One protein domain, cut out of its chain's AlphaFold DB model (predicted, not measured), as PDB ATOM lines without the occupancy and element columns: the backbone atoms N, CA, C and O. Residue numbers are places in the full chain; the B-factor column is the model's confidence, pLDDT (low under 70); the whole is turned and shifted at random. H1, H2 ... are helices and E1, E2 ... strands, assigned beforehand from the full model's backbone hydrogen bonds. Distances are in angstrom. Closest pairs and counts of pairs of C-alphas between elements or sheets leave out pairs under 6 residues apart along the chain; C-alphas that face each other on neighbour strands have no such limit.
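What this domain is: This is residues 155 to 238, 271 to 367 and 385 to 393 of the 400 residues of the protein "Acetyl-CoA C-acetyltransferase protein" of Salinisphaera shabanensis E1L3A (UniProt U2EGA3). Picture a rounded body with the short helix H6 in the middle: at one end H2 and H3 are set steeply to each other, with the short H4 packed on H3, and at the other end H5 packs on a small sheet of two strands, E2 and E3. Long loops join these parts, and H1 lies far out at the end where the printed part begins. The 190 printed residues hold six named helices and three named strands in the order H1 H2 H3 H4 E1 E2 H5 H6 E3, with E2 and E3 antiparallel. The class is mostly helix, though under half of the residues are in named elements. The whole is compact, with a radius of gyration of the C-alphas of 16.7 A and spans of 44 by 39 by 30 A.

How they stand to each other: Start at H1, residues 155 to 158, which touches no helix; a tight link leads to H2, residues 164 to 179. H3, residues 183 to 203, is close to H2 but not clearly touching it, with the closest C-alphas, those of Arg 176 and His 186, 6.3 A apart. H4, residues 215 to 219, touches H3 at residues 187 to 195 alone; the closest C-alphas, those of Gly 191 and Ala 215, are 4.2 A apart. E1, residues 227 to 229, pairs with no named strand, but find it beside residues 232 to 233, antiparallel. E2, residues 271 to 276, and E3, residues 387 to 393, are antiparallel neighbours at 173 degrees; look for N 392 and O 271, within hydrogen-bond range at 3.5 A. For H5, residues 291 to 304, look to E2: the closest C-alphas, those of Ala 275 and Ala 292, are 5.2 A apart. The hub is H6, residues 321 to 330. It touches residues 168 to 175 of H2 at a steep tilt of 50 degrees, closest at the C-alphas of Glu 172 and Ser 322, 5.1 A. It touches residues 291 to 297 of H5 at a steep tilt of 45 degrees, closest at the C-alphas of Ala 294 and Ala 330, 4.6 A. It only just touches H3, with 3 pairs of C-alphas within 8 A, the closest being Leu 190 and Pro 321 at 6.5 A, about perpendicular at 89 degrees; the helix packing is mostly crossed, the helices touching without a shallow tilt. Every O i to N i+4 pair is within hydrogen-bond range in H4, H5 and H6, but 9 of 12 in H2 and 16 of 17 in H3; H1 is too short for such a pair.

Where its parts are: Find C-alpha 155 at (31.159, -15.922, -22.204), where H1 begins. H2 is 22.2 A long, H3 30.8 A, from C-alpha 183 at (58.224, -17.466, -29.887), H5 19.9 A and H6 14.1 A. E2 is 17.4 A long, and E3, 20.0 A, ends at C-alpha 393, (56.703, 8.271, -1.096).

The domain as a whole: The C-alphas of Gln 223 and Thr 303, the two farthest apart, are 50.0 A apart. Residues 239 to 270 and 368 to 384 are not printed; the gaps are 28.1 A from C-alpha 238 to 271 and 21.6 A from C-alpha 367 to 385. Of the links printed whole, H3 to H4, E2 to H5 and H5 to H6 are long. Confidence is low, with pLDDT under 70, at residues 344 to 367 and 385 to 393, E3 among them.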
ATOM      1  N   LEU A 155      30.514 -15.478 -20.968       94.88
ATOM      2  CA  LEU A 155      31.159 -15.922 -22.204       94.88
ATOM      3  C   LEU A 155      32.598 -16.368 -21.926       94.88
ATOM      4  O   LEU A 155      32.971 -17.488 -22.264       94.88
ATOM      5  N   GLU A 156      33.378 -15.537 -21.244       94.62
ATOM      6  CA  GLU A 156      34.750 -15.835 -20.827       94.62
ATOM      7  C   GLU A 156      34.815 -17.118 -19.991       94.62
ATOM      8  O   GLU A 156      35.606 -18.021 -20.280       94.62
ATOM      9  N   GLN A 157      33.911 -17.260 -19.019       93.12
ATOM     10  CA  GLN A 157      33.812 -18.464 -18.192       93.12
ATOM     11  C   GLN A 157      33.526 -19.718 -19.028       93.12
ATOM     12  O   GLN A 157      34.165 -20.753 -18.826       93.12
ATOM     13  N   ARG A 158      32.613 -19.629 -20.007       95.69
ATOM     14  CA  ARG A 158      32.282 -20.735 -20.927       95.69
ATOM     15  C   ARG A 158      33.489 -21.190 -21.747       95.69
ATOM     16  O   ARG A 158      33.595 -22.372 -22.060       95.69
ATOM     17  N   HIS A 159      34.398 -20.272 -22.063       94.75
ATOM     18  CA  HIS A 159      35.636 -20.556 -22.790       94.75
ATOM     19  C   HIS A 159      36.828 -20.877 -21.875       94.75
ATOM     20  O   HIS A 159      37.961 -20.970 -22.341       94.75
ATOM     21  N   GLY A 160      36.586 -21.103 -20.581       91.25
ATOM     22  CA  GLY A 160      37.618 -21.528 -19.643       91.25
ATOM     23  C   GLY A 160      38.553 -20.406 -19.196       91.25
ATOM     24  O   GLY A 160      39.622 -20.699 -18.672       91.25
ATOM     25  N   MET A 161      38.167 -19.139 -19.362       91.25
ATOM     26  CA  MET A 161      38.872 -17.989 -18.790       91.25
ATOM     27  C   MET A 161      38.389 -17.773 -17.355       91.25
ATOM     28  O   MET A 161      37.636 -16.851 -17.072       91.25
ATOM     29  N   GLY A 162      38.747 -18.685 -16.448       83.12
ATOM     30  CA  GLY A 162      38.307 -18.638 -15.047       83.12
ATOM     31  C   GLY A 162      39.410 -18.277 -14.053       83.12
ATOM     32  O   GLY A 162      39.113 -17.942 -12.910       83.12
ATOM     33  N   LEU A 163      40.676 -18.388 -14.460       83.81
ATOM     34  CA  LEU A 163      41.847 -18.172 -13.617       83.81
ATOM     35  C   LEU A 163      42.872 -17.269 -14.319       83.81
ATOM     36  O   LEU A 163      43.030 -17.353 -15.539       83.81
ATOM     37  N   PRO A 164      43.671 -16.494 -13.565       84.62
ATOM     38  CA  PRO A 164      44.734 -15.662 -14.133       84.62
ATOM     39  C   PRO A 164      45.709 -16.428 -15.033       84.62
ATOM     40  O   PRO A 164      46.068 -15.948 -16.101       84.62
ATOM     41  N   ILE A 165      46.073 -17.660 -14.660       85.31
ATOM     42  CA  ILE A 165      46.981 -18.511 -15.448       85.31
ATOM     43  C   ILE A 165      46.420 -18.895 -16.830       85.31
ATOM     44  O   ILE A 165      47.172 -19.373 -17.674       85.31
ATOM     45  N   GLN A 166      45.115 -18.716 -17.055       89.88
ATOM     46  CA  GLN A 166      44.444 -18.919 -18.342       89.88
ATOM     47  C   GLN A 166      44.304 -17.601 -19.121       89.88
ATOM     48  O   GLN A 166      44.290 -17.619 -20.346       89.88
ATOM     49  N   ILE A 167      44.229 -16.468 -18.417       93.19
ATOM     50  CA  ILE A 167      43.979 -15.137 -18.988       93.19
ATOM     51  C   ILE A 167      45.282 -14.420 -19.365       93.19
ATOM     52  O   ILE A 167      45.438 -13.991 -20.504       93.19
ATOM     53  N   TYR A 168      46.249 -14.318 -18.450       92.50
ATOM     54  CA  TYR A 168      47.494 -13.574 -18.684       92.50
ATOM     55  C   TYR A 168      48.360 -14.089 -19.846       92.50
ATOM     56  O   TYR A 168      49.061 -13.277 -20.454       92.50
ATOM     57  N   PRO A 169      48.341 -15.386 -20.216       96.12
ATOM     58  CA  PRO A 169      49.008 -15.819 -21.438       96.12
ATOM     59  C   PRO A 169      48.396 -15.229 -22.722       96.12
ATOM     60  O   PRO A 169      49.095 -15.128 -23.730       96.12
ATOM     61  N   LEU A 170      47.120 -14.817 -22.714       96.62
ATOM     62  CA  LEU A 170      46.495 -14.143 -23.859       96.62
ATOM     63  C   LEU A 170      47.098 -12.750 -24.064       96.62
ATOM     64  O   LEU A 170      47.485 -12.421 -25.186       96.62
ATOM     65  N   PHE A 171      47.249 -11.978 -22.980       97.75
ATOM     66  CA  PHE A 171      47.945 -10.686 -23.012       97.75
ATOM     67  C   PHE A 171      49.381 -10.855 -23.513       97.75
ATOM     68  O   PHE A 171      49.806 -10.148 -24.419       97.75
ATOM     69  N   GLU A 172      50.102 -11.861 -23.013       98.00
ATOM     70  CA  GLU A 172      51.490 -12.102 -23.417       98.00
ATOM     71  C   GLU A 172      51.648 -12.391 -24.909       98.00
ATOM     72  O   GLU A 172      52.536 -11.861 -25.570       98.00
ATOM     73  N   ASN A 173      50.760 -13.201 -25.486       98.12
ATOM     74  CA  ASN A 173      50.823 -13.474 -26.919       98.12
ATOM     75  C   ASN A 173      50.529 -12.222 -27.762       98.12
ATOM     76  O   ASN A 173      51.104 -12.079 -28.846       98.12
ATOM     77  N   ALA A 174      49.688 -11.307 -27.268       98.31
ATOM     78  CA  ALA A 174      49.463 -10.010 -27.899       98.31
ATOM     79  C   ALA A 174      50.700  -9.100 -27.781       98.31
ATOM     80  O   ALA A 174      51.122  -8.518 -28.782       98.31
ATOM     81  N   ILE A 175      51.338  -9.040 -26.605       98.44
ATOM     82  CA  ILE A 175      52.594  -8.300 -26.375       98.44
ATOM     83  C   ILE A 175      53.706  -8.827 -27.280       98.44
ATOM     84  O   ILE A 175      54.338  -8.052 -27.993       98.44
ATOM     85  N   ARG A 176      53.892 -10.148 -27.353       98.38
ATOM     86  CA  ARG A 176      54.844 -10.779 -28.276       98.38
ATOM     87  C   ARG A 176      54.643 -10.306 -29.711       98.38
ATOM     88  O   ARG A 176      55.612  -9.985 -30.397       98.38
ATOM     89  N   ARG A 177      53.389 -10.291 -30.181       98.12
ATOM     90  CA  ARG A 177      53.056  -9.835 -31.535       98.12
ATOM     91  C   ARG A 177      53.402  -8.360 -31.715       98.12
ATOM     92  O   ARG A 177      53.961  -8.020 -32.753       98.12
ATOM     93  N   ARG A 178      53.108  -7.520 -30.718       97.56
ATOM     94  CA  ARG A 178      53.445  -6.092 -30.704       97.56
ATOM     95  C   ARG A 178      54.955  -5.852 -30.776       97.56
ATOM     96  O   ARG A 178      55.389  -5.009 -31.549       97.56
ATOM     97  N   TYR A 179      55.746  -6.611 -30.019       97.44
ATOM     98  CA  TYR A 179      57.210  -6.533 -30.036       97.44
ATOM     99  C   TYR A 179      57.844  -7.143 -31.293       97.44
ATOM    100  O   TYR A 179      59.038  -6.985 -31.517       97.44
ATOM    101  N   GLY A 180      57.074  -7.853 -32.122       98.12
ATOM    102  CA  GLY A 180      57.593  -8.495 -33.331       98.12
ATOM    103  C   GLY A 180      58.481  -9.713 -33.063       98.12
ATOM    104  O   GLY A 180      59.124 -10.201 -33.985       98.12
ATOM    105  N   HIS A 181      58.502 -10.233 -31.832       98.12
ATOM    106  CA  HIS A 181      59.348 -11.365 -31.465       98.12
ATOM    107  C   HIS A 181      58.805 -12.693 -32.021       98.12
ATOM    108  O   HIS A 181      57.600 -13.003 -31.962       98.12
ATOM    109  N   SER A 182      59.715 -13.560 -32.461       98.31
ATOM    110  CA  SER A 182      59.437 -14.989 -32.587       98.31
ATOM    111  C   SER A 182      59.117 -15.604 -31.211       98.31
ATOM    112  O   SER A 182      59.444 -15.031 -30.167       98.31
ATOM    113  N   PRO A 183      58.477 -16.787 -31.157       97.31
ATOM    114  CA  PRO A 183      58.224 -17.466 -29.887       97.31
ATOM    115  C   PRO A 183      59.490 -17.716 -29.053       97.31
ATOM    116  O   PRO A 183      59.440 -17.577 -27.836       97.31
ATOM    117  N   ALA A 184      60.613 -18.059 -29.693       97.06
ATOM    118  CA  ALA A 184      61.867 -18.348 -29.000       97.06
ATOM    119  C   ALA A 184      62.512 -17.079 -28.420       97.06
ATOM    120  O   ALA A 184      62.876 -17.067 -27.246       97.06
ATOM    121  N   GLU A 185      62.587 -16.002 -29.208       98.19
ATOM    122  CA  GLU A 185      63.113 -14.704 -28.753       98.19
ATOM    123  C   GLU A 185      62.290 -14.155 -27.590       98.19
ATOM    124  O   GLU A 185      62.836 -13.694 -26.592       98.19
ATOM    125  N   HIS A 186      60.964 -14.253 -27.681       98.12
ATOM    126  CA  HIS A 186      60.099 -13.786 -26.611       98.12
ATOM    127  C   HIS A 186      60.269 -14.617 -25.339       98.12
ATOM    128  O   HIS A 186      60.404 -14.046 -24.265       98.12
ATOM    129  N   GLN A 187      60.350 -15.946 -25.448       97.94
ATOM    130  CA  GLN A 187      60.590 -16.812 -24.292       97.94
ATOM    131  C   GLN A 187      61.888 -16.456 -23.554       97.94
ATOM    132  O   GLN A 187      61.912 -16.457 -22.323       97.94
ATOM    133  N   GLN A 188      62.946 -16.144 -24.306       97.75
ATOM    134  CA  GLN A 188      64.223 -15.708 -23.751       97.75
ATOM    135  C   GLN A 188      64.096 -14.349 -23.049       97.75
ATOM    136  O   GLN A 188      64.498 -14.228 -21.894       97.75
ATOM    137  N   ALA A 189      63.439 -13.373 -23.685       97.38
ATOM    138  CA  ALA A 189      63.187 -12.059 -23.092       97.38
ATOM    139  C   ALA A 189      62.375 -12.146 -21.783       97.38
ATOM    140  O   ALA A 189      62.677 -11.454 -20.810       97.38
ATOM    141  N   LEU A 190      61.377 -13.039 -21.715       97.19
ATOM    142  CA  LEU A 190      60.632 -13.301 -20.478       97.19
ATOM    143  C   LEU A 190      61.534 -13.888 -19.381       97.19
ATOM    144  O   LEU A 190      61.383 -13.545 -18.207       97.19
ATOM    145  N   GLY A 191      62.462 -14.774 -19.755       96.81
ATOM    146  CA  GLY A 191      63.461 -15.335 -18.847       96.81
ATOM    147  C   GLY A 191      64.381 -14.268 -18.261       96.81
ATOM    148  O   GLY A 191      64.583 -14.242 -17.050       96.81
ATOM    149  N   GLU A 192      64.893 -13.368 -19.098       96.94
ATOM    150  CA  GLU A 192      65.773 -12.262 -18.697       96.94
ATOM    151  C   GLU A 192      65.069 -11.275 -17.764       96.94
ATOM    152  O   GLU A 192      65.595 -10.953 -16.698       96.94
ATOM    153  N   LEU A 193      63.837 -10.882 -18.101       93.38
ATOM    154  CA  LEU A 193      63.018 -10.018 -17.251       93.38
ATOM    155  C   LEU A 193      62.852 -10.608 -15.843       93.38
ATOM    156  O   LEU A 193      63.049  -9.920 -14.843       93.38
ATOM    157  N   TYR A 194      62.496 -11.891 -15.754       91.56
ATOM    158  CA  TYR A 194      62.242 -12.542 -14.467       91.56
ATOM    159  C   TYR A 194      63.518 -12.927 -13.717       91.56
ATOM    160  O   TYR A 194      63.465 -13.050 -12.495       91.56
ATOM    161  N   ALA A 195      64.655 -13.077 -14.402       92.06
ATOM    162  CA  ALA A 195      65.953 -13.217 -13.749       92.06
ATOM    163  C   ALA A 195      66.299 -11.941 -12.969       92.06
ATOM    164  O   ALA A 195      66.618 -12.027 -11.788       92.06
ATOM    165  N   GLY A 196      66.081 -10.760 -13.562       88.94
ATOM    166  CA  GLY A 196      66.265  -9.485 -12.859       88.94
ATOM    167  C   GLY A 196      65.378  -9.345 -11.612       88.94
ATOM    168  O   GLY A 196      65.837  -8.886 -10.568       88.94
ATOM    169  N   LEU A 197      64.121  -9.805 -11.670       86.94
ATOM    170  CA  LEU A 197      63.244  -9.848 -10.487       86.94
ATOM    171  C   LEU A 197      63.712 -10.889  -9.453       86.94
ATOM    172  O   LEU A 197      63.590 -10.674  -8.245       86.94
ATOM    173  N   ASN A 198      64.239 -12.027  -9.912       90.81
ATOM    174  CA  ASN A 198      64.768 -13.072  -9.041       90.81
ATOM    175  C   ASN A 198      66.002 -12.596  -8.270       90.81
ATOM    176  O   ASN A 198      66.073 -12.873  -7.076       90.81
ATOM    177  N   ASP A 199      66.908 -11.847  -8.897       89.00
ATOM    178  CA  ASP A 199      68.099 -11.299  -8.239       89.00
ATOM    179  C   ASP A 199      67.723 -10.425  -7.034       89.00
ATOM    180  O   ASP A 199      68.263 -10.590  -5.934       89.00
ATOM    181  N   VAL A 200      66.710  -9.566  -7.202       84.75
ATOM    182  CA  VAL A 200      66.153  -8.749  -6.112       84.75
ATOM    183  C   VAL A 200      65.531  -9.632  -5.022       84.75
ATOM    184  O   VAL A 200      65.763  -9.429  -3.829       84.75
ATOM    185  N   ALA A 201      64.779 -10.670  -5.403       82.94
ATOM    186  CA  ALA A 201      64.169 -11.595  -4.448       82.94
ATOM    187  C   ALA A 201      65.200 -12.433  -3.666       82.94
ATOM    188  O   ALA A 201      64.993 -12.716  -2.488       82.94
ATOM    189  N   VAL A 202      66.315 -12.836  -4.278       85.44
ATOM    190  CA  VAL A 202      67.388 -13.605  -3.622       85.44
ATOM    191  C   VAL A 202      68.024 -12.793  -2.490       85.44
ATOM    192  O   VAL A 202      68.236 -13.323  -1.386       85.44
ATOM    193  N   ALA A 203      68.265 -11.503  -2.742       83.62
ATOM    194  CA  ALA A 203      68.798 -10.564  -1.760       83.62
ATOM    195  C   ALA A 203      67.827 -10.321  -0.589       83.62
ATOM    196  O   ALA A 203      68.270 -10.198   0.553       83.62
ATOM    197  N   ASN A 204      66.517 -10.378  -0.844       80.00
ATOM    198  CA  ASN A 204      65.481 -10.076   0.139       80.00
ATOM    199  C   ASN A 204      65.292 -11.191   1.194       80.00
ATOM    200  O   ASN A 204      64.765 -12.267   0.878       80.00
ATOM    201  N   PRO A 205      65.582 -10.951   2.491       83.44
ATOM    202  CA  PRO A 205      65.368 -11.940   3.554       83.44
ATOM    203  C   PRO A 205      63.901 -12.380   3.709       83.44
ATOM    204  O   PRO A 205      63.625 -13.504   4.141       83.44
ATOM    205  N   GLN A 206      62.964 -11.510   3.325       81.25
ATOM    206  CA  GLN A 206      61.520 -11.725   3.389       81.25
ATOM    207  C   GLN A 206      60.946 -12.391   2.124       81.25
ATOM    208  O   GLN A 206      59.791 -12.786   2.133       81.25
ATOM    209  N   ALA A 207      61.687 -12.583   1.027       83.19
ATOM    210  CA  ALA A 207      61.105 -13.179  -0.189       83.19
ATOM    211  C   ALA A 207      60.815 -14.677  -0.029       83.19
ATOM    212  O   ALA A 207      61.700 -15.412   0.392       83.19
ATOM    213  N   TRP A 208      59.629 -15.190  -0.394       84.62
ATOM    214  CA  TRP A 208      59.258 -16.605  -0.173       84.62
ATOM    215  C   TRP A 208      60.246 -17.629  -0.778       84.62
ATOM    216  O   TRP A 208      60.564 -18.656  -0.172       84.62
ATOM    217  N   ARG A 209      60.787 -17.332  -1.958       83.56
ATOM    218  CA  ARG A 209      61.801 -18.151  -2.621       83.56
ATOM    219  C   ARG A 209      63.010 -17.285  -2.930       83.56
ATOM    220  O   ARG A 209      62.881 -16.275  -3.606       83.56
ATOM    221  N   ARG A 210      64.175 -17.741  -2.474       86.06
ATOM    222  CA  ARG A 210      65.466 -17.047  -2.609       86.06
ATOM    223  C   ARG A 210      66.505 -17.889  -3.352       86.06
ATOM    224  O   ARG A 210      67.702 -17.702  -3.183       86.06
ATOM    225  N   ALA A 211      66.044 -18.884  -4.110       88.75
ATOM    226  CA  ALA A 211      66.921 -19.685  -4.952       88.75
ATOM    227  C   ALA A 211      67.294 -18.857  -6.191       88.75
ATOM    228  O   ALA A 211      66.356 -18.401  -6.860       88.75
ATOM    229  N   PRO A 212      68.594 -18.681  -6.491       93.25
ATOM    230  CA  PRO A 212      69.027 -17.984  -7.691       93.25
ATOM    231  C   PRO A 212      68.635 -18.793  -8.927       93.25
ATOM    232  O   PRO A 212      68.751 -20.023  -8.937       93.25
ATOM    233  N   LEU A 213      68.138 -18.105  -9.949       91.44
ATOM    234  CA  LEU A 213      67.734 -18.678 -11.226       91.44
ATOM    235  C   LEU A 213      68.269 -17.812 -12.355       91.44
ATOM    236  O   LEU A 213      68.002 -16.615 -12.402       91.44
ATOM    237  N   SER A 214      68.963 -18.439 -13.298       96.94
ATOM    238  CA  SER A 214      69.341 -17.763 -14.535       96.94
ATOM    239  C   SER A 214      68.121 -17.528 -15.432       96.94
ATOM    240  O   SER A 214      67.096 -18.211 -15.320       96.94
ATOM    241  N   ALA A 215      68.258 -16.622 -16.402       97.19
ATOM    242  CA  ALA A 215      67.260 -16.436 -17.455       97.19
ATOM    243  C   ALA A 215      66.921 -17.759 -18.164       97.19
ATOM    244  O   ALA A 215      65.749 -18.060 -18.393       97.19
ATOM    245  N   GLN A 216      67.932 -18.599 -18.421       97.56
ATOM    246  CA  GLN A 216      67.750 -19.910 -19.042       97.56
ATOM    247  C   GLN A 216      66.943 -20.865 -18.151       97.56
ATOM    248  O   GLN A 216      66.062 -21.564 -18.660       97.56
ATOM    249  N   ASP A 217      67.194 -20.888 -16.836       96.12
ATOM    250  CA  ASP A 217      66.437 -21.721 -15.886       96.12
ATOM    251  C   ASP A 217      64.949 -21.353 -15.876       96.12
ATOM    252  O   ASP A 217      64.081 -22.221 -15.739       96.12
ATOM    253  N   ILE A 218      64.651 -20.060 -16.029       94.50
ATOM    254  CA  ILE A 218      63.292 -19.517 -16.037       94.50
ATOM    255  C   ILE A 218      62.613 -19.775 -17.388       94.50
ATOM    256  O   ILE A 218      61.473 -20.248 -17.417       94.50
ATOM    257  N   ALA A 219      63.306 -19.523 -18.498       96.81
ATOM    258  CA  ALA A 219      62.796 -19.677 -19.860       96.81
ATOM    259  C   ALA A 219      62.560 -21.142 -20.259       96.81
ATOM    260  O   ALA A 219      61.585 -21.454 -20.949       96.81
ATOM    261  N   THR A 220      63.424 -22.057 -19.817       95.88
ATOM    262  CA  THR A 220      63.444 -23.434 -20.326       95.88
ATOM    263  C   THR A 220      62.401 -24.314 -19.656       95.88
ATOM    264  O   THR A 220      62.400 -24.510 -18.437       95.88
ATOM    265  N   ARG A 221      61.554 -24.949 -20.471       96.06
ATOM    266  CA  ARG A 221      60.678 -26.023 -20.001       96.06
ATOM    267  C   ARG A 221      61.519 -27.220 -19.549       96.06
ATOM    268  O   ARG A 221      62.265 -27.793 -20.333       96.06
ATOM    269  N   GLY A 222      61.300 -27.681 -18.322       92.75
ATOM    270  CA  GLY A 222      61.964 -28.871 -17.786       92.75
ATOM    271  C   GLY A 222      61.145 -29.579 -16.711       92.75
ATOM    272  O   GLY A 222      60.043 -29.147 -16.370       92.75
ATOM    273  N   GLN A 223      61.691 -30.652 -16.133       91.62
ATOM    274  CA  GLN A 223      61.012 -31.419 -15.074       91.62
ATOM    275  C   GLN A 223      60.650 -30.546 -13.859       91.62
ATOM    276  O   GLN A 223      59.553 -30.654 -13.314       91.62
ATOM    277  N   LYS A 224      61.549 -29.634 -13.461       89.19
ATOM    278  CA  LYS A 224      61.336 -28.700 -12.339       89.19
ATOM    279  C   LYS A 224      60.617 -27.403 -12.749       89.19
ATOM    280  O   LYS A 224      60.106 -26.696 -11.878       89.19
ATOM    281  N   ASN A 225      60.512 -27.139 -14.055       94.31
ATOM    282  CA  ASN A 225      59.949 -25.923 -14.640       94.31
ATOM    283  C   ASN A 225      58.986 -26.243 -15.803       94.31
ATOM    284  O   ASN A 225      59.236 -25.936 -16.965       94.31
ATOM    285  N   ARG A 226      57.893 -26.954 -15.504       95.38
ATOM    286  CA  ARG A 226      56.870 -27.329 -16.501       95.38
ATOM    287  C   ARG A 226      56.176 -26.100 -17.104       95.38
ATOM    288  O   ARG A 226      56.113 -25.058 -16.457       95.38
ATOM    289  N   MET A 227      55.547 -26.265 -18.265       95.12
ATOM    290  CA  MET A 227      54.598 -25.278 -18.793       95.12
ATOM    291  C   MET A 227      53.328 -25.223 -17.947       95.12
ATOM    292  O   MET A 227      52.799 -26.271 -17.573       95.12
ATOM    293  N   VAL A 228      52.854 -24.011 -17.659       92.06
ATOM    294  CA  VAL A 228      51.578 -23.769 -16.964       92.06
ATOM    295  C   VAL A 228      50.514 -23.334 -17.969       92.06
ATOM    296  O   VAL A 228      49.466 -23.963 -18.053       92.06
ATOM    297  N   GLY A 229      50.822 -22.328 -18.786       92.00
ATOM    298  CA  GLY A 229      49.994 -21.868 -19.899       92.00
ATOM    299  C   GLY A 229      50.879 -21.087 -20.861       92.00
ATOM    300  O   GLY A 229      51.609 -20.212 -20.413       92.00
ATOM    301  N   ALA A 230      50.896 -21.448 -22.147       92.88
ATOM    302  CA  ALA A 230      51.876 -20.908 -23.093       92.88
ATOM    303  C   ALA A 230      51.733 -19.383 -23.264       92.88
ATOM    304  O   ALA A 230      50.648 -18.948 -23.651       92.88
ATOM    305  N   PRO A 231      52.797 -18.586 -23.017       95.50
ATOM    306  CA  PRO A 231      54.218 -18.986 -23.025       95.50
ATOM    307  C   PRO A 231      54.865 -19.233 -21.642       95.50
ATOM    308  O   PRO A 231      56.042 -19.571 -21.547       95.50
ATOM    309  N   TYR A 232      54.114 -19.154 -20.549       95.44
ATOM    310  CA  TYR A 232      54.671 -19.221 -19.204       95.44
ATOM    311  C   TYR A 232      55.030 -20.631 -18.724       95.44
ATOM    312  O   TYR A 232      54.189 -21.536 -18.593       95.44
ATOM    313  N   THR A 233      56.292 -20.773 -18.331       95.38
ATOM    314  CA  THR A 233      56.770 -21.864 -17.479       95.38
ATOM    315  C   THR A 233      56.390 -21.609 -16.017       95.38
ATOM    316  O   THR A 233      56.004 -20.508 -15.627       95.38
ATOM    317  N   LYS A 234      56.527 -22.622 -15.157       91.81
ATOM    318  CA  LYS A 234      56.270 -22.525 -13.712       91.81
ATOM    319  C   LYS A 234      56.993 -21.341 -13.058       91.81
ATOM    320  O   LYS A 234      56.446 -20.770 -12.123       91.81
ATOM    321  N   HIS A 235      58.210 -21.008 -13.483       90.44
ATOM    322  CA  HIS A 235      59.012 -19.929 -12.893       90.44
ATOM    323  C   HIS A 235      58.607 -18.521 -13.349       90.44
ATOM    324  O   HIS A 235      59.016 -17.559 -12.714       90.44
ATOM    325  N   MET A 236      57.746 -18.409 -14.362       90.00
ATOM    326  CA  MET A 236      57.133 -17.152 -14.819       90.00
ATOM    327  C   MET A 236      55.754 -16.895 -14.183       90.00
ATOM    328  O   MET A 236      54.990 -16.066 -14.661       90.00
ATOM    329  N   ASN A 237      55.388 -17.654 -13.150       85.00
ATOM    330  CA  ASN A 237      54.112 -17.525 -12.450       85.00
ATOM    331  C   ASN A 237      54.366 -17.258 -10.962       85.00
ATOM    332  O   ASN A 237      55.290 -17.832 -10.377       85.00
ATOM    333  N   ALA A 238      53.497 -16.458 -10.341       77.38
ATOM    334  CA  ALA A 238      53.509 -16.238  -8.898       77.38
ATOM    335  C   ALA A 238      53.407 -17.546  -8.089       77.38
ATOM    336  O   ALA A 238      52.753 -18.519  -8.488       77.38
ATOM    337  N   ALA A 271      51.072  11.462  -3.993       81.00
ATOM    338  CA  ALA A 271      50.130  11.356  -5.083       81.00
ATOM    339  C   ALA A 271      49.687   9.901  -5.186       81.00
ATOM    340  O   ALA A 271      50.500   8.994  -4.970       81.00
ATOM    341  N   ALA A 272      48.429   9.702  -5.544       83.19
ATOM    342  CA  ALA A 272      47.889   8.424  -5.956       83.19
ATOM    343  C   ALA A 272      46.867   8.661  -7.065       83.19
ATOM    344  O   ALA A 272      46.256   9.726  -7.139       83.19
ATOM    345  N   ALA A 273      46.732   7.685  -7.950       83.56
ATOM    346  CA  ALA A 273      45.692   7.679  -8.959       83.56
ATOM    347  C   ALA A 273      45.338   6.238  -9.306       83.56
ATOM    348  O   ALA A 273      46.218   5.375  -9.403       83.56
ATOM    349  N   SER A 274      44.047   6.021  -9.529       86.56
ATOM    350  CA  SER A 274      43.464   4.735  -9.884       86.56
ATOM    351  C   SER A 274      42.675   4.852 -11.182       86.56
ATOM    352  O   SER A 274      41.992   5.846 -11.435       86.56
ATOM    353  N   ALA A 275      42.777   3.826 -12.019       87.56
ATOM    354  CA  ALA A 275      41.961   3.676 -13.211       87.56
ATOM    355  C   ALA A 275      41.768   2.194 -13.522       87.56
ATOM    356  O   ALA A 275      42.621   1.356 -13.221       87.56
ATOM    357  N   SER A 276      40.668   1.895 -14.200       88.62
ATOM    358  CA  SER A 276      40.337   0.556 -14.668       88.62
ATOM    359  C   SER A 276      40.379   0.502 -16.192       88.62
ATOM    360  O   SER A 276      39.824   1.370 -16.868       88.62
ATOM    361  N   ASP A 277      41.009  -0.538 -16.743       91.56
ATOM    362  CA  ASP A 277      40.767  -0.922 -18.138       91.56
ATOM    363  C   ASP A 277      39.317  -1.417 -18.279       91.56
ATOM    364  O   ASP A 277      38.597  -1.585 -17.289       91.56
ATOM    365  N   ARG A 278      38.883  -1.727 -19.510       92.38
ATOM    366  CA  ARG A 278      37.641  -2.495 -19.676       92.38
ATOM    367  C   ARG A 278      37.728  -3.771 -18.836       92.38
ATOM    368  O   ARG A 278      38.720  -4.513 -18.897       92.38
ATOM    369  N   TRP A 279      36.700  -3.942 -18.011       89.94
ATOM    370  CA  TRP A 279      36.683  -4.907 -16.920       89.94
ATOM    371  C   TRP A 279      36.815  -6.333 -17.452       89.94
ATOM    372  O   TRP A 279      37.694  -7.080 -17.027       89.94
ATOM    373  N   TYR A 280      36.000  -6.661 -18.455       93.38
ATOM    374  CA  TYR A 280      36.046  -7.941 -19.140       93.38
ATOM    375  C   TYR A 280      37.106  -7.925 -20.244       93.38
ATOM    376  O   TYR A 280      37.208  -6.992 -21.042       93.38
ATOM    377  N   VAL A 281      37.910  -8.983 -20.295       93.00
ATOM    378  CA  VAL A 281      39.020  -9.140 -21.247       93.00
ATOM    379  C   VAL A 281      38.510  -9.167 -22.684       93.00
ATOM    380  O   VAL A 281      39.105  -8.550 -23.561       93.00
ATOM    381  N   SER A 282      37.385  -9.845 -22.902       94.25
ATOM    382  CA  SER A 282      36.673  -9.947 -24.181       94.25
ATOM    383  C   SER A 282      36.203  -8.603 -24.736       94.25
ATOM    384  O   SER A 282      35.930  -8.503 -25.929       94.25
ATOM    385  N   GLU A 283      36.135  -7.571 -23.897       95.25
ATOM    386  CA  GLU A 283      35.734  -6.232 -24.304       95.25
ATOM    387  C   GLU A 283      36.934  -5.335 -24.612       95.25
ATOM    388  O   GLU A 283      36.727  -4.225 -25.074       95.25
ATOM    389  N   ARG A 284      38.182  -5.747 -24.361       95.19
ATOM    390  CA  ARG A 284      39.358  -4.884 -24.568       95.19
ATOM    391  C   ARG A 284      39.713  -4.751 -26.050       95.19
ATOM    392  O   ARG A 284      39.791  -5.745 -26.762       95.19
ATOM    393  N   ASP A 285      40.004  -3.520 -26.473       95.25
ATOM    394  CA  ASP A 285      40.357  -3.215 -27.868       95.25
ATOM    395  C   ASP A 285      41.768  -3.719 -28.239       95.25
ATOM    396  O   ASP A 285      41.981  -4.217 -29.342       95.25
ATOM    397  N   ASP A 286      42.727  -3.626 -27.311       96.50
ATOM    398  CA  ASP A 286      44.096  -4.132 -27.472       96.50
ATOM    399  C   ASP A 286      44.535  -4.865 -26.196       96.50
ATOM    400  O   ASP A 286      44.609  -4.285 -25.113       96.50
ATOM    401  N   LEU A 287      44.833  -6.159 -26.327       96.88
ATOM    402  CA  LEU A 287      45.291  -7.018 -25.232       96.88
ATOM    403  C   LEU A 287      46.777  -6.822 -24.889       96.88
ATOM    404  O   LEU A 287      47.234  -7.311 -23.860       96.88
ATOM    405  N   SER A 288      47.537  -6.135 -25.740       96.88
ATOM    406  CA  SER A 288      48.962  -5.867 -25.530       96.88
ATOM    407  C   SER A 288      49.236  -4.613 -24.697       96.88
ATOM    408  O   SER A 288      50.393  -4.325 -24.395       96.88
ATOM    409  N   GLN A 289      48.200  -3.851 -24.333       94.44
ATOM    410  CA  GLN A 289      48.336  -2.563 -23.653       94.44
ATOM    411  C   GLN A 289      47.333  -2.383 -22.519       94.44
ATOM    412  O   GLN A 289      46.281  -3.015 -22.477       94.44
ATOM    413  N   SER A 290      47.655  -1.454 -21.618       93.94
ATOM    414  CA  SER A 290      46.723  -0.937 -20.619       93.94
ATOM    415  C   SER A 290      46.588   0.581 -20.771       93.94
ATOM    416  O   SER A 290      47.445   1.339 -20.298       93.94
ATOM    417  N   PRO A 291      45.530   1.055 -21.452       93.88
ATOM    418  CA  PRO A 291      45.174   2.469 -21.462       93.88
ATOM    419  C   PRO A 291      44.994   3.056 -20.057       93.88
ATOM    420  O   PRO A 291      45.329   4.225 -19.857       93.88
ATOM    421  N   ALA A 292      44.518   2.260 -19.091       91.69
ATOM    422  CA  ALA A 292      44.336   2.690 -17.708       91.69
ATOM    423  C   ALA A 292      45.658   3.054 -17.020       91.69
ATOM    424  O   ALA A 292      45.774   4.156 -16.482       91.69
ATOM    425  N   ILE A 293      46.687   2.200 -17.108       90.00
ATOM    426  CA  ILE A 293      48.014   2.512 -16.543       90.00
ATOM    427  C   ILE A 293      48.588   3.769 -17.194       90.00
ATOM    428  O   ILE A 293      49.094   4.659 -16.509       90.00
ATOM    429  N   ALA A 294      48.477   3.871 -18.520       91.75
ATOM    430  CA  ALA A 294      48.981   5.030 -19.245       91.75
ATOM    431  C   ALA A 294      48.247   6.317 -18.822       91.75
ATOM    432  O   ALA A 294      48.862   7.378 -18.720       91.75
ATOM    433  N   ALA A 295      46.937   6.242 -18.565       91.44
ATOM    434  CA  ALA A 295      46.151   7.363 -18.061       91.44
ATOM    435  C   ALA A 295      46.573   7.772 -16.645       91.44
ATOM    436  O   ALA A 295      46.771   8.963 -16.412       91.44
ATOM    437  N   VAL A 296      46.789   6.811 -15.742       89.44
ATOM    438  CA  VAL A 296      47.301   7.060 -14.385       89.44
ATOM    439  C   VAL A 296      48.675   7.729 -14.431       89.44
ATOM    440  O   VAL A 296      48.868   8.769 -13.806       89.44
ATOM    441  N   GLY A 297      49.609   7.204 -15.233       87.31
ATOM    442  CA  GLY A 297      50.937   7.800 -15.401       87.31
ATOM    443  C   GLY A 297      50.874   9.248 -15.897       87.31
ATOM    444  O   GLY A 297      51.516  10.131 -15.325       87.31
ATOM    445  N   ARG A 298      50.038   9.526 -16.909       90.19
ATOM    446  CA  ARG A 298      49.818  10.895 -17.406       90.19
ATOM    447  C   ARG A 298      49.189  11.805 -16.353       90.19
ATOM    448  O   ARG A 298      49.644  12.935 -16.208       90.19
ATOM    449  N   ALA A 299      48.180  11.334 -15.622       87.62
ATOM    450  CA  ALA A 299      47.507  12.121 -14.593       87.62
ATOM    451  C   ALA A 299      48.470  12.518 -13.464       87.62
ATOM    452  O   ALA A 299      48.493  13.679 -13.049       87.62
ATOM    453  N   LEU A 300      49.322  11.587 -13.021       83.75
ATOM    454  CA  LEU A 300      50.348  11.846 -12.007       83.75
ATOM    455  C   LEU A 300      51.389  12.862 -12.498       83.75
ATOM    456  O   LEU A 300      51.699  13.817 -11.783       83.75
ATOM    457  N   GLN A 301      51.875  12.712 -13.733       84.00
ATOM    458  CA  GLN A 301      52.800  13.662 -14.355       84.00
ATOM    459  C   GLN A 301      52.187  15.064 -14.486       84.00
ATOM    460  O   GLN A 301      52.859  16.055 -14.204       84.00
ATOM    461  N   GLN A 302      50.931  15.164 -14.927       88.06
ATOM    462  CA  GLN A 302      50.244  16.442 -15.137       88.06
ATOM    463  C   GLN A 302      49.951  17.166 -13.822       88.06
ATOM    464  O   GLN A 302      50.099  18.382 -13.749       88.06
ATOM    465  N   THR A 303      49.557  16.426 -12.784       80.75
ATOM    466  CA  THR A 303      49.126  17.010 -11.505       80.75
ATOM    467  C   THR A 303      50.308  17.362 -10.605       80.75
ATOM    468  O   THR A 303      50.288  18.389  -9.931       80.75
ATOM    469  N   HIS A 304      51.357  16.533 -10.601       77.38
ATOM    470  CA  HIS A 304      52.479  16.667  -9.665       77.38
ATOM    471  C   HIS A 304      53.814  16.996 -10.337       77.38
ATOM    472  O   HIS A 304      54.832  17.076  -9.652       77.38
ATOM    473  N   GLY A 305      53.833  17.167 -11.662       80.56
ATOM    474  CA  GLY A 305      55.054  17.454 -12.416       80.56
ATOM    475  C   GLY A 305      56.050  16.295 -12.443       80.56
ATOM    476  O   GLY A 305      57.175  16.490 -12.882       80.56
ATOM    477  N   LEU A 306      55.651  15.100 -12.001       71.12
ATOM    478  CA  LEU A 306      56.573  14.012 -11.730       71.12
ATOM    479  C   LEU A 306      56.849  13.140 -12.955       71.12
ATOM    480  O   LEU A 306      55.998  12.340 -13.351       71.12
ATOM    481  N   ALA A 307      58.067  13.230 -13.479       79.88
ATOM    482  CA  ALA A 307      58.522  12.374 -14.561       79.88
ATOM    483  C   ALA A 307      59.031  11.024 -14.058       79.88
ATOM    484  O   ALA A 307      59.616  10.891 -12.981       79.88
ATOM    485  N   ILE A 308      58.813   9.978 -14.862       83.00
ATOM    486  CA  ILE A 308      59.188   8.607 -14.502       83.00
ATOM    487  C   ILE A 308      60.701   8.453 -14.292       83.00
ATOM    488  O   ILE A 308      61.128   7.631 -13.486       83.00
ATOM    489  N   ASN A 309      61.529   9.261 -14.956       83.19
ATOM    490  CA  ASN A 309      62.985   9.301 -14.768       83.19
ATOM    491  C   ASN A 309      63.408   9.913 -13.417       83.19
ATOM    492  O   ASN A 309      64.495   9.620 -12.930       83.19
ATOM    493  N   GLU A 310      62.542  10.687 -12.763       80.75
ATOM    494  CA  GLU A 310      62.795  11.258 -11.436       80.75
ATOM    495  C   GLU A 310      62.487  10.269 -10.304       80.75
ATOM    496  O   GLU A 310      62.739  10.565  -9.135       80.75
ATOM    497  N   VAL A 311      61.909   9.102 -10.611       81.62
ATOM    498  CA  VAL A 311      61.520   8.077  -9.633       81.62
ATOM    499  C   VAL A 311      62.709   7.194  -9.245       81.62
ATOM    500  O   VAL A 311      63.185   6.379 -10.017       81.62
ATOM    501  N   ASN A 312      63.203   7.284  -8.014       81.06
ATOM    502  CA  ASN A 312      64.390   6.506  -7.616       81.06
ATOM    503  C   ASN A 312      64.147   4.993  -7.495       81.06
ATOM    504  O   ASN A 312      65.096   4.216  -7.577       81.06
ATOM    505  N   HIS A 313      62.905   4.583  -7.238       81.94
ATOM    506  CA  HIS A 313      62.541   3.203  -6.928       81.94
ATOM    507  C   HIS A 313      61.228   2.849  -7.614       81.94
ATOM    508  O   HIS A 313      60.258   3.594  -7.488       81.94
ATOM    509  N   ILE A 314      61.214   1.720  -8.317       82.12
ATOM    510  CA  ILE A 314      60.070   1.246  -9.088       82.12
ATOM    511  C   ILE A 314      59.677  -0.123  -8.544       82.12
ATOM    512  O   ILE A 314      60.526  -0.997  -8.378       82.12
ATOM    513  N   ASP A 315      58.388  -0.297  -8.267       82.38
ATOM    514  CA  ASP A 315      57.814  -1.583  -7.891       82.38
ATOM    515  C   ASP A 315      56.580  -1.859  -8.747       82.38
ATOM    516  O   ASP A 315      55.509  -1.297  -8.524       82.38
ATOM    517  N   LEU A 316      56.760  -2.662  -9.797       84.69
ATOM    518  CA  LEU A 316      55.691  -3.046 -10.714       84.69
ATOM    519  C   LEU A 316      55.060  -4.371 -10.283       84.69
ATOM    520  O   LEU A 316      55.750  -5.317  -9.904       84.69
ATOM    521  N   TYR A 317      53.736  -4.472 -10.427       81.75
ATOM    522  CA  TYR A 317      52.995  -5.718 -10.222       81.75
ATOM    523  C   TYR A 317      53.571  -6.848 -11.091       81.75
ATOM    524  O   TYR A 317      53.557  -6.748 -12.316       81.75
ATOM    525  N   SER A 318      54.014  -7.952 -10.472       82.50
ATOM    526  CA  SER A 318      54.827  -8.965 -11.162       82.50
ATOM    527  C   SER A 318      54.354 -10.422 -11.032       82.50
ATOM    528  O   SER A 318      55.171 -11.346 -11.075       82.50
ATOM    529  N   CYS A 319      53.049 -10.693 -10.891       81.12
ATOM    530  CA  CYS A 319      52.589 -12.095 -10.876       81.12
ATOM    531  C   CYS A 319      52.762 -12.805 -12.225       81.12
ATOM    532  O   CYS A 319      52.930 -14.027 -12.243       81.12
ATOM    533  N   PHE A 320      52.733 -12.040 -13.322       86.00
ATOM    534  CA  PHE A 320      52.933 -12.509 -14.694       86.00
ATOM    535  C   PHE A 320      53.791 -11.507 -15.483       86.00
ATOM    536  O   PHE A 320      53.622 -10.301 -15.279       86.00
ATOM    537  N   PRO A 321      54.655 -11.965 -16.409       92.31
ATOM    538  CA  PRO A 321      55.522 -11.076 -17.175       92.31
ATOM    539  C   PRO A 321      54.791  -9.993 -17.968       92.31
ATOM    540  O   PRO A 321      55.212  -8.839 -17.948       92.31
ATOM    541  N   SER A 322      53.666 -10.322 -18.601       95.31
ATOM    542  CA  SER A 322      52.817  -9.344 -19.299       95.31
ATOM    543  C   SER A 322      52.414  -8.153 -18.431       95.31
ATOM    544  O   SER A 322      52.437  -7.031 -18.923       95.31
ATOM    545  N   ALA A 323      52.122  -8.348 -17.140       88.19
ATOM    546  CA  ALA A 323      51.771  -7.251 -16.233       88.19
ATOM    547  C   ALA A 323      52.924  -6.243 -16.080       88.19
ATOM    548  O   ALA A 323      52.707  -5.032 -16.139       88.19
ATOM    549  N   VAL A 324      54.153  -6.752 -15.949       89.88
ATOM    550  CA  VAL A 324      55.370  -5.940 -15.828       89.88
ATOM    551  C   VAL A 324      55.657  -5.214 -17.139       89.88
ATOM    552  O   VAL A 324      55.894  -4.011 -17.128       89.88
ATOM    553  N   GLN A 325      55.595  -5.924 -18.268       95.12
ATOM    554  CA  GLN A 325      55.844  -5.356 -19.597       95.12
ATOM    555  C   GLN A 325      54.825  -4.266 -19.943       95.12
ATOM    556  O   GLN A 325      55.214  -3.162 -20.312       95.12
ATOM    557  N   MET A 326      53.528  -4.527 -19.738       94.12
ATOM    558  CA  MET A 326      52.471  -3.543 -19.983       94.12
ATOM    559  C   MET A 326      52.631  -2.310 -19.097       94.12
ATOM    560  O   MET A 326      52.475  -1.197 -19.591       94.12
ATOM    561  N   ALA A 327      52.952  -2.484 -17.810       91.31
ATOM    562  CA  ALA A 327      53.161  -1.360 -16.902       91.31
ATOM    563  C   ALA A 327      54.408  -0.546 -17.271       91.31
ATOM    564  O   ALA A 327      54.343   0.681 -17.316       91.31
ATOM    565  N   ARG A 328      55.516  -1.222 -17.594       93.69
ATOM    566  CA  ARG A 328      56.757  -0.589 -18.058       93.69
ATOM    567  C   ARG A 328      56.503   0.278 -19.287       93.69
ATOM    568  O   ARG A 328      56.826   1.464 -19.276       93.69
ATOM    569  N   ASP A 329      55.870  -0.298 -20.304       95.00
ATOM    570  CA  ASP A 329      55.601   0.382 -21.567       95.00
ATOM    571  C   ASP A 329      54.600   1.533 -21.382       95.00
ATOM    572  O   ASP A 329      54.805   2.631 -21.897       95.00
ATOM    573  N   ALA A 330      53.529   1.319 -20.609       93.12
ATOM    574  CA  ALA A 330      52.501   2.329 -20.365       93.12
ATOM    575  C   ALA A 330      53.021   3.540 -19.569       93.12
ATOM    576  O   ALA A 330      52.577   4.663 -19.807       93.12
ATOM    577  N   LEU A 331      53.976   3.323 -18.663       90.81
ATOM    578  CA  LEU A 331      54.658   4.383 -17.915       90.81
ATOM    579  C   LEU A 331      55.863   4.975 -18.654       90.81
ATOM    580  O   LEU A 331      56.511   5.874 -18.123       90.81
ATOM    581  N   SER A 332      56.159   4.497 -19.867       93.00
ATOM    582  CA  SER A 332      57.318   4.930 -20.659       93.00
ATOM    583  C   SER A 332      58.656   4.750 -19.922       93.00
ATOM    584  O   SER A 332      59.559   5.576 -20.045       93.00
ATOM    585  N   ILE A 333      58.785   3.674 -19.140       91.94
ATOM    586  CA  ILE A 333      60.066   3.265 -18.555       91.94
ATOM    587  C   ILE A 333      60.925   2.681 -19.684       91.94
ATOM    588  O   ILE A 333      60.480   1.789 -20.406       91.94
ATOM    589  N   ALA A 334      62.145   3.197 -19.845       91.31
ATOM    590  CA  ALA A 334      63.036   2.790 -20.926       91.31
ATOM    591  C   ALA A 334      63.436   1.306 -20.806       91.31
ATOM    592  O   ALA A 334      63.513   0.747 -19.712       91.31
ATOM    593  N   ALA A 335      63.683   0.642 -21.936       87.31
ATOM    594  CA  ALA A 335      64.054  -0.774 -21.937       87.31
ATOM    595  C   ALA A 335      65.457  -1.020 -21.352       87.31
ATOM    596  O   ALA A 335      65.701  -2.083 -20.787       87.31
ATOM    597  N   ASP A 336      66.348  -0.039 -21.481       87.56
ATOM    598  CA  ASP A 336      67.713   0.001 -20.952       87.56
ATOM    599  C   ASP A 336      67.806   0.711 -19.590       87.56
ATOM    600  O   ASP A 336      68.900   1.028 -19.118       87.56
ATOM    601  N   ASP A 337      66.666   0.955 -18.936       90.25
ATOM    602  CA  ASP A 337      66.634   1.534 -17.602       90.25
ATOM    603  C   ASP A 337      67.365   0.631 -16.603       90.25
ATOM    604  O   ASP A 337      66.994  -0.521 -16.378       90.25
ATOM    605  N   SER A 338      68.418   1.163 -15.982       89.75
ATOM    606  CA  SER A 338      69.239   0.406 -15.036       89.75
ATOM    607  C   SER A 338      68.556   0.178 -13.684       89.75
ATOM    608  O   SER A 338      69.091  -0.545 -12.840       89.75
ATOM    609  N   ARG A 339      67.431   0.851 -13.408       87.94
ATOM    610  CA  ARG A 339      66.713   0.710 -12.140       87.94
ATOM    611  C   ARG A 339      65.980  -0.635 -12.118       87.94
ATOM    612  O   ARG A 339      65.295  -0.976 -13.080       87.94
ATOM    613  N   PRO A 340      66.037  -1.381 -11.002       85.56
ATOM    614  CA  PRO A 340      65.189  -2.552 -10.831       85.56
ATOM    615  C   PRO A 340      63.701  -2.193 -10.950       85.56
ATOM    616  O   PRO A 340      63.257  -1.182 -10.405       85.56
ATOM    617  N   LEU A 341      62.927  -3.052 -11.622       83.06
ATOM    618  CA  LEU A 341      61.468  -2.913 -11.778       83.06
ATOM    619  C   LEU A 341      60.674  -3.434 -10.566       83.06
ATOM    620  O   LEU A 341      59.444  -3.425 -10.573       83.06
ATOM    621  N   THR A 342      61.379  -3.916  -9.545       80.75
ATOM    622  CA  THR A 342      60.838  -4.268  -8.233       80.75
ATOM    623  C   THR A 342      61.816  -3.844  -7.152       80.75
ATOM    624  O   THR A 342      63.030  -3.815  -7.379       80.75
ATOM    625  N   VAL A 343      61.306  -3.508  -5.971       73.94
ATOM    626  CA  VAL A 343      62.159  -3.128  -4.842       73.94
ATOM    627  C   VAL A 343      62.507  -4.333  -3.962       73.94
ATOM    628  O   VAL A 343      61.829  -5.351  -3.922       73.94
ATOM    629  N   ASP A 344      63.598  -4.233  -3.224       57.50
ATOM    630  CA  ASP A 344      63.816  -5.012  -2.008       57.50
ATOM    631  C   ASP A 344      64.027  -3.990  -0.900       57.50
ATOM    632  O   ASP A 344      64.729  -2.999  -1.119       57.50
ATOM    633  N   ARG A 345      63.413  -4.218   0.262       47.69
ATOM    634  CA  ARG A 345      63.974  -3.780   1.542       47.69
ATOM    635  C   ARG A 345      63.311  -4.528   2.693       47.69
ATOM    636  O   ARG A 345      62.220  -4.197   3.162       47.69
ATOM    637  N   GLY A 346      64.012  -5.560   3.155       35.06
ATOM    638  CA  GLY A 346      64.065  -5.904   4.570       35.06
ATOM    639  C   GLY A 346      64.881  -4.870   5.367       35.06
ATOM    640  O   GLY A 346      65.787  -4.245   4.826       35.06
ATOM    641  N   ALA A 347      64.564  -4.767   6.663       25.25
ATOM    642  CA  ALA A 347      65.199  -3.964   7.723       25.25
ATOM    643  C   ALA A 347      64.712  -2.507   7.902       25.25
ATOM    644  O   ALA A 347      65.302  -1.572   7.368       25.25
ATOM    645  N   ARG A 348      63.726  -2.361   8.812       26.45
ATOM    646  CA  ARG A 348      63.184  -1.126   9.425       26.45
ATOM    647  C   ARG A 348      62.537  -0.174   8.415       26.45
ATOM    648  O   ARG A 348      62.983  -0.079   7.278       26.45
ATOM    649  N   LEU A 349      61.528   0.590   8.827       33.88
ATOM    650  CA  LEU A 349      61.020   1.737   8.062       33.88
ATOM    651  C   LEU A 349      62.055   2.877   8.033       33.88
ATOM    652  O   LEU A 349      61.797   4.030   8.350       33.88
ATOM    653  N   SER A 350      63.294   2.561   7.662       25.47
ATOM    654  CA  SER A 350      64.285   3.534   7.265       25.47
ATOM    655  C   SER A 350      63.873   4.023   5.883       25.47
ATOM    656  O   SER A 350      64.324   3.491   4.872       25.47
ATOM    657  N   ARG A 351      63.032   5.063   5.877       32.22
ATOM    658  CA  ARG A 351      62.922   6.062   4.812       32.22
ATOM    659  C   ARG A 351      62.792   5.440   3.411       32.22
ATOM    660  O   ARG A 351      63.819   5.240   2.769       32.22
ATOM    661  N   ARG A 352      61.549   5.301   2.916       33.22
ATOM    662  CA  ARG A 352      61.103   5.172   1.495       33.22
ATOM    663  C   ARG A 352      60.291   3.882   1.220       33.22
ATOM    664  O   ARG A 352      60.820   2.784   1.309       33.22
ATOM    665  N   SER A 353      59.020   4.090   0.835       29.84
ATOM    666  CA  SER A 353      58.004   3.181   0.242       29.84
ATOM    667  C   SER A 353      57.457   1.993   1.066       29.84
ATOM    668  O   SER A 353      58.103   0.959   1.184       29.84
ATOM    669  N   GLY A 354      56.197   2.098   1.520       27.27
ATOM    670  CA  GLY A 354      55.415   1.037   2.188       27.27
ATOM    671  C   GLY A 354      54.602   0.114   1.257       27.27
ATOM    672  O   GLY A 354      53.625  -0.482   1.689       27.27
ATOM    673  N   GLN A 355      54.951   0.008  -0.028       32.66
ATOM    674  CA  GLN A 355      54.040  -0.518  -1.065       32.66
ATOM    675  C   GLN A 355      54.065  -2.041  -1.250       32.66
ATOM    676  O   GLN A 355      53.046  -2.637  -1.583       32.66
ATOM    677  N   GLN A 356      55.187  -2.701  -0.957       33.19
ATOM    678  CA  GLN A 356      55.357  -4.141  -1.208       33.19
ATOM    679  C   GLN A 356      54.556  -5.078  -0.312       33.19
ATOM    680  O   GLN A 356      54.524  -6.288  -0.540       33.19
ATOM    681  N   LEU A 357      53.989  -4.548   0.762       35.84
ATOM    682  CA  LEU A 357      53.524  -5.361   1.866       35.84
ATOM    683  C   LEU A 357      52.381  -6.297   1.437       35.84
ATOM    684  O   LEU A 357      52.466  -7.499   1.658       35.84
ATOM    685  N   LEU A 358      51.375  -5.802   0.725       37.03
ATOM    686  CA  LEU A 358      50.105  -6.524   0.548       37.03
ATOM    687  C   LEU A 358      50.013  -7.373  -0.727       37.03
ATOM    688  O   LEU A 358      49.032  -8.076  -0.956       37.03
ATOM    689  N   HIS A 359      51.044  -7.317  -1.564       37.41
ATOM    690  CA  HIS A 359      51.024  -7.877  -2.912       37.41
ATOM    691  C   HIS A 359      51.395  -9.362  -2.966       37.41
ATOM    692  O   HIS A 359      50.913 -10.102  -3.824       37.41
ATOM    693  N   ALA A 360      52.236  -9.815  -2.031       28.64
ATOM    694  CA  ALA A 360      52.831 -11.156  -2.021       28.64
ATOM    695  C   ALA A 360      51.830 -12.306  -1.769       28.64
ATOM    696  O   ALA A 360      52.210 -13.472  -1.808       28.64
ATOM    697  N   CYS A 361      50.556 -11.991  -1.535       26.80
ATOM    698  CA  CYS A 361      49.531 -12.919  -1.064       26.80
ATOM    699  C   CYS A 361      48.589 -13.458  -2.159       26.80
ATOM    700  O   CYS A 361      47.791 -14.346  -1.892       26.80
ATOM    701  N   TYR A 362      48.669 -12.995  -3.411       29.47
ATOM    702  CA  TYR A 362      47.630 -13.300  -4.405       29.47
ATOM    703  C   TYR A 362      48.087 -14.229  -5.536       29.47
ATOM    704  O   TYR A 362      48.832 -13.801  -6.412       29.47
ATOM    705  N   CYS A 363      47.581 -15.474  -5.560       28.27
ATOM    706  CA  CYS A 363      47.038 -16.211  -6.730       28.27
ATOM    707  C   CYS A 363      46.690 -17.667  -6.324       28.27
ATOM    708  O   CYS A 363      46.899 -18.028  -5.182       28.27
ATOM    709  N   ARG A 364      46.184 -18.545  -7.212       25.50
ATOM    710  CA  ARG A 364      45.981 -19.999  -6.960       25.50
ATOM    711  C   ARG A 364      46.614 -20.854  -8.070       25.50
ATOM    712  O   ARG A 364      46.557 -20.461  -9.230       25.50
ATOM    713  N   ASN A 365      47.184 -22.023  -7.745       26.34
ATOM    714  CA  ASN A 365      47.553 -23.067  -8.718       26.34
ATOM    715  C   ASN A 365      47.490 -24.466  -8.073       26.34
ATOM    716  O   ASN A 365      48.379 -24.839  -7.309       26.34
ATOM    717  N   ASP A 366      46.466 -25.250  -8.401       23.20
ATOM    718  CA  ASP A 366      46.380 -26.690  -8.158       23.20
ATOM    719  C   ASP A 366      46.636 -27.454  -9.465       23.20
ATOM    720  O   ASP A 366      45.753 -27.729 -10.272       23.20
ATOM    721  N   GLY A 367      47.898 -27.820  -9.680       22.28
ATOM    722  CA  GLY A 367      48.298 -28.716 -10.758       22.28
ATOM    723  C   GLY A 367      48.353 -30.169 -10.302       22.28
ATOM    724  O   GLY A 367      49.453 -30.666 -10.091       22.28
ATOM    725  N   VAL A 385      40.315  -9.562 -11.173       24.02
ATOM    726  CA  VAL A 385      40.502  -8.575 -12.267       24.02
ATOM    727  C   VAL A 385      41.414  -7.444 -11.791       24.02
ATOM    728  O   VAL A 385      41.587  -7.223 -10.596       24.02
ATOM    729  N   TYR A 386      42.076  -6.821 -12.762       27.12
ATOM    730  CA  TYR A 386      43.199  -5.912 -12.618       27.12
ATOM    731  C   TYR A 386      42.762  -4.444 -12.620       27.12
ATOM    732  O   TYR A 386      42.249  -3.943 -13.620       27.12
ATOM    733  N   GLU A 387      43.061  -3.764 -11.524       25.72
ATOM    734  CA  GLU A 387      43.255  -2.317 -11.456       25.72
ATOM    735  C   GLU A 387      44.755  -2.088 -11.191       25.72
ATOM    736  O   GLU A 387      45.439  -2.978 -10.686       25.72
ATOM    737  N   GLN A 388      45.315  -0.933 -11.527       26.50
ATOM    738  CA  GLN A 388      46.640  -0.561 -11.027       26.50
ATOM    739  C   GLN A 388      46.572   0.832 -10.435       26.50
ATOM    740  O   GLN A 388      46.127   1.775 -11.085       26.50
ATOM    741  N   THR A 389      47.060   0.938  -9.207       26.38
ATOM    742  CA  THR A 389      47.216   2.196  -8.492       26.38
ATOM    743  C   THR A 389      48.714   2.397  -8.285       26.38
ATOM    744  O   THR A 389      49.410   1.472  -7.870       26.38
ATOM    745  N   PHE A 390      49.227   3.590  -8.580       26.58
ATOM    746  CA  PHE A 390      50.609   3.978  -8.287       26.58
ATOM    747  C   PHE A 390      50.578   5.053  -7.205       26.58
ATOM    748  O   PHE A 390      49.872   6.044  -7.366       26.58
ATOM    749  N   ALA A 391      51.357   4.895  -6.135       25.84
ATOM    750  CA  ALA A 391      51.672   6.005  -5.236       25.84
ATOM    751  C   ALA A 391      53.179   6.207  -5.116       25.84
ATOM    752  O   ALA A 391      53.964   5.290  -5.351       25.84
ATOM    753  N   ARG A 392      53.606   7.412  -4.742       32.75
ATOM    754  CA  ARG A 392      55.007   7.694  -4.413       32.75
ATOM    755  C   ARG A 392      55.124   8.192  -2.985       32.75
ATOM    756  O   ARG A 392      54.364   9.048  -2.546       32.75
ATOM    757  N   ALA A 393      56.162   7.708  -2.317       25.16
ATOM    758  CA  ALA A 393      56.703   8.271  -1.096       25.16
ATOM    759  C   ALA A 393      58.047   8.948  -1.394       25.16
ATOM    760  O   ALA A 393      59.037   8.259  -1.650       25.16
TER     761      ALA A 393